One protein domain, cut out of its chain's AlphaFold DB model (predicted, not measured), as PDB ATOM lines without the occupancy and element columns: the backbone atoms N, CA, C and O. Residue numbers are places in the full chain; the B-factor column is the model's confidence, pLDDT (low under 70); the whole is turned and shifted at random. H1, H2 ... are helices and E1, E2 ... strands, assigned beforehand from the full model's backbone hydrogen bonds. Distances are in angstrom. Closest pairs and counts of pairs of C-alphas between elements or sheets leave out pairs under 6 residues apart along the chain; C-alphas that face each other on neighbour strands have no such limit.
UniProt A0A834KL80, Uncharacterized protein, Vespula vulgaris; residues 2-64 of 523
ATOM      1  N   GLN A   2      58.054 -53.071 -15.337       87.62
ATOM      2  CA  GLN A   2      58.947 -52.543 -16.376       87.62
ATOM      3  C   GLN A   2      58.860 -51.008 -16.403       87.62
ATOM      4  O   GLN A   2      57.782 -50.455 -16.196       87.62
ATOM      5  N   GLU A   3      59.981 -50.327 -16.643       95.56
ATOM      6  CA  GLU A   3      60.031 -48.856 -16.741       95.56
ATOM      7  C   GLU A   3      59.629 -48.340 -18.133       95.56
ATOM      8  O   GLU A   3      59.151 -47.213 -18.274       95.56
ATOM      9  N   PHE A   4      59.805 -49.174 -19.162       97.75
ATOM     10  CA  PHE A   4      59.599 -48.849 -20.573       97.75
ATOM     11  C   PHE A   4      58.507 -49.723 -21.191       97.75
ATOM     12  O   PHE A   4      58.344 -50.885 -20.818       97.75
ATOM     13  N   CYS A   5      57.762 -49.160 -22.143       97.75
ATOM     14  CA  CYS A   5      56.662 -49.850 -22.808       97.75
ATOM     15  C   CYS A   5      57.185 -50.979 -23.719       97.75
ATOM     16  O   CYS A   5      57.909 -50.688 -24.678       97.75
ATOM     17  N   PRO A   6      56.776 -52.248 -23.512       97.50
ATOM     18  CA  PRO A   6      57.290 -53.381 -24.282       97.50
ATOM     19  C   PRO A   6      56.836 -53.392 -25.752       97.50
ATOM     20  O   PRO A   6      57.434 -54.099 -26.559       97.50
ATOM     21  N   LEU A   7      55.800 -52.630 -26.130       97.31
ATOM     22  CA  LEU A   7      55.432 -52.444 -27.543       97.31
ATOM     23  C   LEU A   7      56.296 -51.382 -28.224       97.31
ATOM     24  O   LEU A   7      56.659 -51.545 -29.386       97.31
ATOM     25  N   CYS A   8      56.635 -50.305 -27.515       98.06
ATOM     26  CA  CYS A   8      57.481 -49.253 -28.063       98.06
ATOM     27  C   CYS A   8      58.935 -49.720 -28.181       98.06
ATOM     28  O   CYS A   8      59.537 -49.503 -29.226       98.06
ATOM     29  N   ASP A   9      59.463 -50.438 -27.184       97.62
ATOM     30  CA  ASP A   9      60.836 -50.965 -27.208       97.62
ATOM     31  C   ASP A   9      61.027 -51.977 -28.361       97.62
ATOM     32  O   ASP A   9      61.999 -51.892 -29.106       97.62
ATOM     33  N   LYS A  10      60.015 -52.820 -28.642       97.44
ATOM     34  CA  LYS A  10      59.949 -53.673 -29.852       97.44
ATOM     35  C   LYS A  10      59.934 -52.902 -31.180       97.44
ATOM     36  O   LYS A  10      60.292 -53.473 -32.204       97.44
ATOM     37  N   ARG A  11      59.503 -51.637 -31.181       97.25
ATOM     38  CA  ARG A  11      59.553 -50.715 -32.334       97.25
ATOM     39  C   ARG A  11      60.809 -49.818 -32.313       97.25
ATOM     40  O   ARG A  11      60.897 -48.903 -33.121       97.25
ATOM     41  N   GLY A  12      61.754 -50.039 -31.391       97.62
ATOM     42  CA  GLY A  12      62.970 -49.229 -31.220       97.62
ATOM     43  C   GLY A  12      62.803 -47.947 -30.387       97.62
ATOM     44  O   GLY A  12      63.767 -47.210 -30.197       97.62
ATOM     45  N   PHE A  13      61.609 -47.668 -29.853       97.56
ATOM     46  CA  PHE A  13      61.297 -46.435 -29.122       97.56
ATOM     47  C   PHE A  13      61.201 -46.662 -27.607       97.56
ATOM     48  O   PHE A  13      60.259 -47.276 -27.111       97.56
ATOM     49  N   ARG A  14      62.097 -46.063 -26.820       97.62
ATOM     50  CA  ARG A  14      62.060 -46.148 -25.345       97.62
ATOM     51  C   ARG A  14      61.073 -45.160 -24.704       97.62
ATOM     52  O   ARG A  14      61.469 -44.279 -23.944       97.62
ATOM     53  N   ARG A  15      59.774 -45.317 -24.989       98.00
ATOM     54  CA  ARG A  15      58.690 -44.606 -24.272       98.00
ATOM     55  C   ARG A  15      58.505 -45.217 -22.874       98.00
ATOM     56  O   ARG A  15      58.529 -46.443 -22.741       98.00
ATOM     57  N   ARG A  16      58.338 -44.394 -21.832       97.94
ATOM     58  CA  ARG A  16      58.164 -44.881 -20.450       97.94
ATOM     59  C   ARG A  16      56.742 -45.382 -20.200       97.94
ATOM     60  O   ARG A  16      55.809 -45.040 -20.924       97.94
ATOM     61  N   ILE A  17      56.584 -46.172 -19.143       97.44
ATOM     62  CA  ILE A  17      55.286 -46.535 -18.570       97.44
ATOM     63  C   ILE A  17      54.928 -45.529 -17.461       97.44
ATOM     64  O   ILE A  17      55.757 -45.208 -16.609       97.44
ATOM     65  N   LYS A  18      53.690 -45.021 -17.461       96.50
ATOM     66  CA  LYS A  18      53.161 -44.062 -16.474       96.50
ATOM     67  C   LYS A  18      51.807 -44.521 -15.933       96.50
ATOM     68  O   LYS A  18      51.036 -45.162 -16.636       96.50
ATOM     69  N   ALA A  19      51.508 -44.166 -14.683       95.38
ATOM     70  CA  ALA A  19      50.206 -44.419 -14.071       95.38
ATOM     71  C   ALA A  19      49.201 -43.338 -14.507       95.38
ATOM     72  O   ALA A  19      49.129 -42.271 -13.883       95.38
ATOM     73  N   LEU A  20      48.452 -43.611 -15.579       94.06
ATOM     74  CA  LEU A  20      47.350 -42.775 -16.051       94.06
ATOM     75  C   LEU A  20      46.127 -42.980 -15.154       94.06
ATOM     76  O   LEU A  20      45.718 -44.103 -14.881       94.06
ATOM     77  N   GLN A  21      45.555 -41.887 -14.666       94.38
ATOM     78  CA  GLN A  21      44.384 -41.901 -13.796       94.38
ATOM     79  C   GLN A  21      43.119 -42.166 -14.623       94.38
ATOM     80  O   GLN A  21      42.860 -41.426 -15.569       94.38
ATOM     81  N   ILE A  22      42.330 -43.182 -14.257       93.62
ATOM     82  CA  ILE A  22      41.056 -43.498 -14.932       93.62
ATOM     83  C   ILE A  22      39.865 -42.954 -14.130       93.62
ATOM     84  O   ILE A  22      38.896 -42.477 -14.714       93.62
ATOM     85  N   ASN A  23      39.935 -42.968 -12.796       91.81
ATOM     86  CA  ASN A  23      38.915 -42.377 -11.924       91.81
ATOM     87  C   ASN A  23      39.538 -41.784 -10.638       91.81
ATOM     88  O   ASN A  23      40.757 -41.697 -10.512       91.81
ATOM     89  N   PHE A  24      38.711 -41.345  -9.681       89.25
ATOM     90  CA  PHE A  24      39.150 -40.694  -8.430       89.25
ATOM     91  C   PHE A  24      39.925 -41.594  -7.445       89.25
ATOM     92  O   PHE A  24      40.498 -41.096  -6.470       89.25
ATOM     93  N   HIS A  25      39.942 -42.905  -7.674       91.50
ATOM     94  CA  HIS A  25      40.561 -43.893  -6.791       91.50
ATOM     95  C   HIS A  25      41.574 -44.793  -7.504       91.50
ATOM     96  O   HIS A  25      42.417 -45.387  -6.832       91.50
ATOM     97  N   GLU A  26      41.515 -44.894  -8.833       94.56
ATOM     98  CA  GLU A  26      42.236 -45.895  -9.616       94.56
ATOM     99  C   GLU A  26      42.993 -45.274 -10.796       94.56
ATOM    100  O   GLU A  26      42.470 -44.475 -11.582       94.56
ATOM    101  N   ALA A  27      44.245 -45.700 -10.937       94.94
ATOM    102  CA  ALA A  27      45.097 -45.438 -12.085       94.94
ATOM    103  C   ALA A  27      45.562 -46.760 -12.710       94.94
ATOM    104  O   ALA A  27      45.684 -47.767 -12.019       94.94
ATOM    105  N   VAL A  28      45.863 -46.756 -14.001       96.44
ATOM    106  CA  VAL A  28      46.397 -47.896 -14.754       96.44
ATOM    107  C   VAL A  28      47.780 -47.543 -15.277       96.44
ATOM    108  O   VAL A  28      48.026 -46.421 -15.720       96.44
ATOM    109  N   TRP A  29      48.694 -48.509 -15.248       96.62
ATOM    110  CA  TRP A  29      49.973 -48.382 -15.936       96.62
ATOM    111  C   TRP A  29      49.773 -48.500 -17.447       96.62
ATOM    112  O   TRP A  29      49.365 -49.550 -17.935       96.62
ATOM    113  N   ALA A  30      50.081 -47.430 -18.174       97.19
ATOM    114  CA  ALA A  30      49.983 -47.352 -19.627       97.19
ATOM    115  C   ALA A  30      51.221 -46.683 -20.236       97.19
ATOM    116  O   ALA A  30      52.088 -46.172 -19.520       97.19
ATOM    117  N   CYS A  31      51.334 -46.719 -21.563       97.81
ATOM    118  CA  CYS A  31      52.416 -46.043 -22.271       97.81
ATOM    119  C   CYS A  31      52.305 -44.513 -22.142       97.81
ATOM    120  O   CYS A  31      51.214 -43.953 -22.111       97.81
ATOM    121  N   GLU A  32      53.446 -43.823 -22.101       97.38
ATOM    122  CA  GLU A  32      53.519 -42.357 -22.144       97.38
ATOM    123  C   GLU A  32      53.099 -41.754 -23.498       97.38
ATOM    124  O   GLU A  32      52.704 -40.594 -23.536       97.38
ATOM    125  N   GLY A  33      53.206 -42.503 -24.602       97.19
ATOM    126  CA  GLY A  33      52.856 -42.003 -25.934       97.19
ATOM    127  C   GLY A  33      51.437 -42.376 -26.345       97.19
ATOM    128  O   GLY A  33      51.131 -43.561 -26.421       97.19
ATOM    129  N   GLU A  34      50.636 -41.370 -26.686       95.12
ATOM    130  CA  GLU A  34      49.196 -41.453 -26.994       95.12
ATOM    131  C   GLU A  34      48.854 -42.455 -28.114       95.12
ATOM    132  O   GLU A  34      47.859 -43.166 -28.028       95.12
ATOM    133  N   GLU A  35      49.722 -42.592 -29.118       97.06
ATOM    134  CA  GLU A  35      49.585 -43.545 -30.238       97.06
ATOM    135  C   GLU A  35      49.826 -45.020 -29.842       97.06
ATOM    136  O   GLU A  35      49.843 -45.904 -30.701       97.06
ATOM    137  N   CYS A  36      50.161 -45.303 -28.579       97.69
ATOM    138  CA  CYS A  36      50.539 -46.640 -28.141       97.69
ATOM    139  C   CYS A  36      49.427 -47.299 -27.331       97.69
ATOM    140  O   CYS A  36      49.237 -47.014 -26.152       97.69
ATOM    141  N   GLU A  37      48.800 -48.293 -27.952       97.25
ATOM    142  CA  GLU A  37      47.736 -49.137 -27.398       97.25
ATOM    143  C   GLU A  37      48.121 -49.926 -26.126       97.25
ATOM    144  O   GLU A  37      47.284 -50.624 -25.575       97.25
ATOM    145  N   TRP A  38      49.351 -49.851 -25.599       97.12
ATOM    146  CA  TRP A  38      49.706 -50.584 -24.376       97.12
ATOM    147  C   TRP A  38      49.103 -49.922 -23.114       97.12
ATOM    148  O   TRP A  38      49.411 -48.754 -22.845       97.12
ATOM    149  N   PRO A  39      48.308 -50.646 -22.290       96.31
ATOM    150  CA  PRO A  39      48.237 -52.111 -22.195       96.31
ATOM    151  C   PRO A  39      47.025 -52.764 -22.887       96.31
ATOM    152  O   PRO A  39      46.943 -53.990 -22.893       96.31
ATOM    153  N   PHE A  40      46.094 -51.988 -23.447       95.94
ATOM    154  CA  PHE A  40      44.860 -52.453 -24.088       95.94
ATOM    155  C   PHE A  40      45.130 -53.611 -25.071       95.94
ATOM    156  O   PHE A  40      45.965 -53.507 -25.963       95.94
ATOM    157  N   GLY A  41      44.472 -54.758 -24.867       95.50
ATOM    158  CA  GLY A  41      44.649 -55.966 -25.693       95.50
ATOM    159  C   GLY A  41      46.012 -56.677 -25.583       95.50
ATOM    160  O   GLY A  41      46.175 -57.758 -26.142       95.50
ATOM    161  N   HIS A  42      46.980 -56.116 -24.850       95.69
ATOM    162  CA  HIS A  42      48.368 -56.590 -24.791       95.69
ATOM    163  C   HIS A  42      48.841 -57.013 -23.394       95.69
ATOM    164  O   HIS A  42      49.811 -57.765 -23.286       95.69
ATOM    165  N   ALA A  43      48.194 -56.534 -22.332       95.25
ATOM    166  CA  ALA A  43      48.406 -56.957 -20.953       95.25
ATOM    167  C   ALA A  43      47.117 -56.765 -20.137       95.25
ATOM    168  O   ALA A  43      46.276 -55.932 -20.470       95.25
ATOM    169  N   GLU A  44      46.969 -57.517 -19.049       96.50
ATOM    170  CA  GLU A  44      45.871 -57.314 -18.101       96.50
ATOM    171  C   GLU A  44      46.022 -55.970 -17.367       96.50
ATOM    172  O   GLU A  44      47.132 -55.534 -17.042       96.50
ATOM    173  N   PHE A  45      44.900 -55.301 -17.093       94.69
ATOM    174  CA  PHE A  45      44.896 -54.002 -16.425       94.69
ATOM    175  C   PHE A  45      45.274 -54.131 -14.945       94.69
ATOM    176  O   PHE A  45      44.451 -54.478 -14.098       94.69
ATOM    177  N   ILE A  46      46.521 -53.794 -14.614       94.12
ATOM    178  CA  ILE A  46      46.963 -53.673 -13.221       94.12
ATOM    179  C   ILE A  46      46.522 -52.308 -12.681       94.12
ATOM    180  O   ILE A  46      47.230 -51.306 -12.821       94.12
ATOM    181  N   PHE A  47      45.341 -52.285 -12.062       95.38
ATOM    182  CA  PHE A  47      44.813 -51.120 -11.358       95.38
ATOM    183  C   PHE A  47      45.633 -50.821 -10.094       95.38
ATOM    184  O   PHE A  47      45.838 -51.672  -9.229       95.38
ATOM    185  N   VAL A  48      46.091 -49.578  -9.979       94.31
ATOM    186  CA  VAL A  48      46.763 -49.014  -8.809       94.31
ATOM    187  C   VAL A  48      45.767 -48.147  -8.060       94.31
ATOM    188  O   VAL A  48      45.251 -47.179  -8.622       94.31
ATOM    189  N   GLN A  49      45.557 -48.426  -6.774       92.69
ATOM    190  CA  GLN A  49      44.818 -47.508  -5.912       92.69
ATOM    191  C   GLN A  49      45.622 -46.214  -5.729       92.69
ATOM    192  O   GLN A  49      46.625 -46.170  -5.014       92.69
ATOM    193  N   ARG A  50      45.170 -45.149  -6.386       83.25
ATOM    194  CA  ARG A  50      45.736 -43.805  -6.334       83.25
ATOM    195  C   ARG A  50      44.612 -42.845  -5.972       83.25
ATOM    196  O   ARG A  50      43.928 -42.332  -6.849       83.25
ATOM    197  N   LYS A  51      44.431 -42.594  -4.671       78.31
ATOM    198  CA  LYS A  51      43.489 -41.570  -4.197       78.31
ATOM    199  C   LYS A  51      43.857 -40.224  -4.811       78.31
ATOM    200  O   LYS A  51      44.978 -39.743  -4.625       78.31
ATOM    201  N   VAL A  52      42.918 -39.630  -5.539       72.75
ATOM    202  CA  VAL A  52      43.122 -38.374  -6.262       72.75
ATOM    203  C   VAL A  52      43.009 -37.213  -5.280       72.75
ATOM    204  O   VAL A  52      42.010 -36.514  -5.205       72.75
ATOM    205  N   GLY A  53      44.085 -37.038  -4.514       65.81
ATOM    206  CA  GLY A  53      44.305 -35.934  -3.595       65.81
ATOM    207  C   GLY A  53      43.747 -36.126  -2.181       65.81
ATOM    208  O   GLY A  53      42.578 -36.428  -1.978       65.81
ATOM    209  N   ASN A  54      44.595 -35.798  -1.204       55.66
ATOM    210  CA  ASN A  54      44.240 -34.749  -0.240       55.66
ATOM    211  C   ASN A  54      44.785 -33.375  -0.704       55.66
ATOM    212  O   ASN A  54      44.223 -32.339  -0.375       55.66
ATOM    213  N   ASN A  55      45.876 -33.360  -1.490       55.72
ATOM    214  CA  ASN A  55      46.633 -32.143  -1.831       55.72
ATOM    215  C   ASN A  55      46.370 -31.607  -3.256       55.72
ATOM    216  O   ASN A  55      46.896 -30.557  -3.607       55.72
ATOM    217  N   TRP A  56      45.630 -32.345  -4.094       58.66
ATOM    218  CA  TRP A  56      45.240 -31.940  -5.465       58.66
ATOM    219  C   TRP A  56      43.712 -31.800  -5.623       58.66
ATOM    220  O   TRP A  56      43.248 -31.075  -6.496       58.66
ATOM    221  N   SER A  57      42.931 -32.459  -4.762       50.97
ATOM    222  CA  SER A  57      41.464 -32.386  -4.686       50.97
ATOM    223  C   SER A  57      40.944 -31.198  -3.885       50.97
ATOM    224  O   SER A  57      39.778 -30.858  -4.030       50.97
ATOM    225  N   CYS A  58      41.787 -30.532  -3.087       48.25
ATOM    226  CA  CYS A  58      41.398 -29.366  -2.287       48.25
ATOM    227  C   CYS A  58      40.664 -28.302  -3.119       48.25
ATOM    228  O   CYS A  58      39.622 -27.814  -2.702       48.25
ATOM    229  N   TYR A  59      41.115 -28.047  -4.351       53.00
ATOM    230  CA  TYR A  59      40.459 -27.112  -5.270       53.00
ATOM    231  C   TYR A  59      39.084 -27.562  -5.787       53.00
ATOM    232  O   TYR A  59      38.350 -26.723  -6.296       53.00
ATOM    233  N   TRP A  60      38.719 -28.843  -5.678       55.56
ATOM    234  CA  TRP A  60      37.391 -29.345  -6.050       55.56
ATOM    235  C   TRP A  60      36.384 -29.155  -4.912       55.56
ATOM    236  O   TRP A  60      35.290 -28.657  -5.158       55.56
ATOM    237  N   ASP A  61      36.766 -29.451  -3.667       53.81
ATOM    238  CA  ASP A  61      35.909 -29.196  -2.497       53.81
ATOM    239  C   ASP A  61      35.861 -27.700  -2.118       53.81
ATOM    240  O   ASP A  61      34.850 -27.222  -1.598       53.81
ATOM    241  N   ASP A  62      36.893 -26.915  -2.453       49.78
ATOM    242  CA  ASP A  62      36.861 -25.445  -2.372       49.78
ATOM    243  C   ASP A  62      35.922 -24.811  -3.424       49.78
ATOM    244  O   ASP A  62      35.495 -23.667  -3.243       49.78
ATOM    245  N   PHE A  63      35.450 -25.565  -4.434       50.59
ATOM    246  CA  PHE A  63      34.219 -25.230  -5.172       50.59
ATOM    247  C   PHE A  63      32.942 -25.544  -4.367       50.59
ATOM    248  O   PHE A  63      31.868 -25.778  -4.927       50.59
ATOM    249  N   ASN A  64      33.006 -25.354  -3.046       46.62
ATOM    250  CA  ASN A  64      31.925 -24.769  -2.258       46.62
ATOM    251  C   ASN A  64      31.576 -23.358  -2.781       46.62
ATOM    252  O   ASN A  64      31.688 -22.341  -2.089       46.62
TER     253      ASN A  64
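AT A GLANCE: This is residues 2 to 64 of the 523 residues of an uncharacterized protein of Vespula vulgaris (UniProt A0A834KL80). With little regular structure, the domain is a rod with a small three-stranded sheet between H1 towards one end and a tail, residues 58 to 64 with H2, sticking out at the other. The 63 printed residues hold H1, E1, E2, E3 and H2 in turn, under half in named elements; the class is mixed. The antiparallel order E1, E2, E3 is a meander, each strand beside the one before. It is loose, radius of gyration of the C-alphas 14.6 A, spanning 48 by 20 by 18 A.

IN THESE COORDINATES: H1, residues 6 to 10, begins at C-alpha 6 (57.290, -53.381, -24.282). E1 is residues 17 to 21, 12.8 A; E2, 26 to 31, 16.2 A; E3, 47 to 49, 6.5 A. H2, residues 58 to 61, ends at C-alpha 61 (35.909, -29.196, -2.497).

HOW THE PARTS SIT: Hairpin E1 and E2 has N 18 and O 30 within hydrogen-bond range, 2.9 A; hairpin E2 and E3 has N 48 and O 27, 2.8 A. H1 is only just not on the sheet, with 4 pairs of C-alphas within 10 A; H2 is not on it. H1 has 0 of 1 O i to N i+4 and 0 of 2 O i to N i+3 pairs within range; H2 is too short for the former.

THE WHOLE: The C-alphas farthest apart, of Gly 12 and Asn 64, are 49.0 A apart. The printed part has no cut. The link E2 to E3 is long, 15 residues. Residues 53 to 64 have pLDDT under 70.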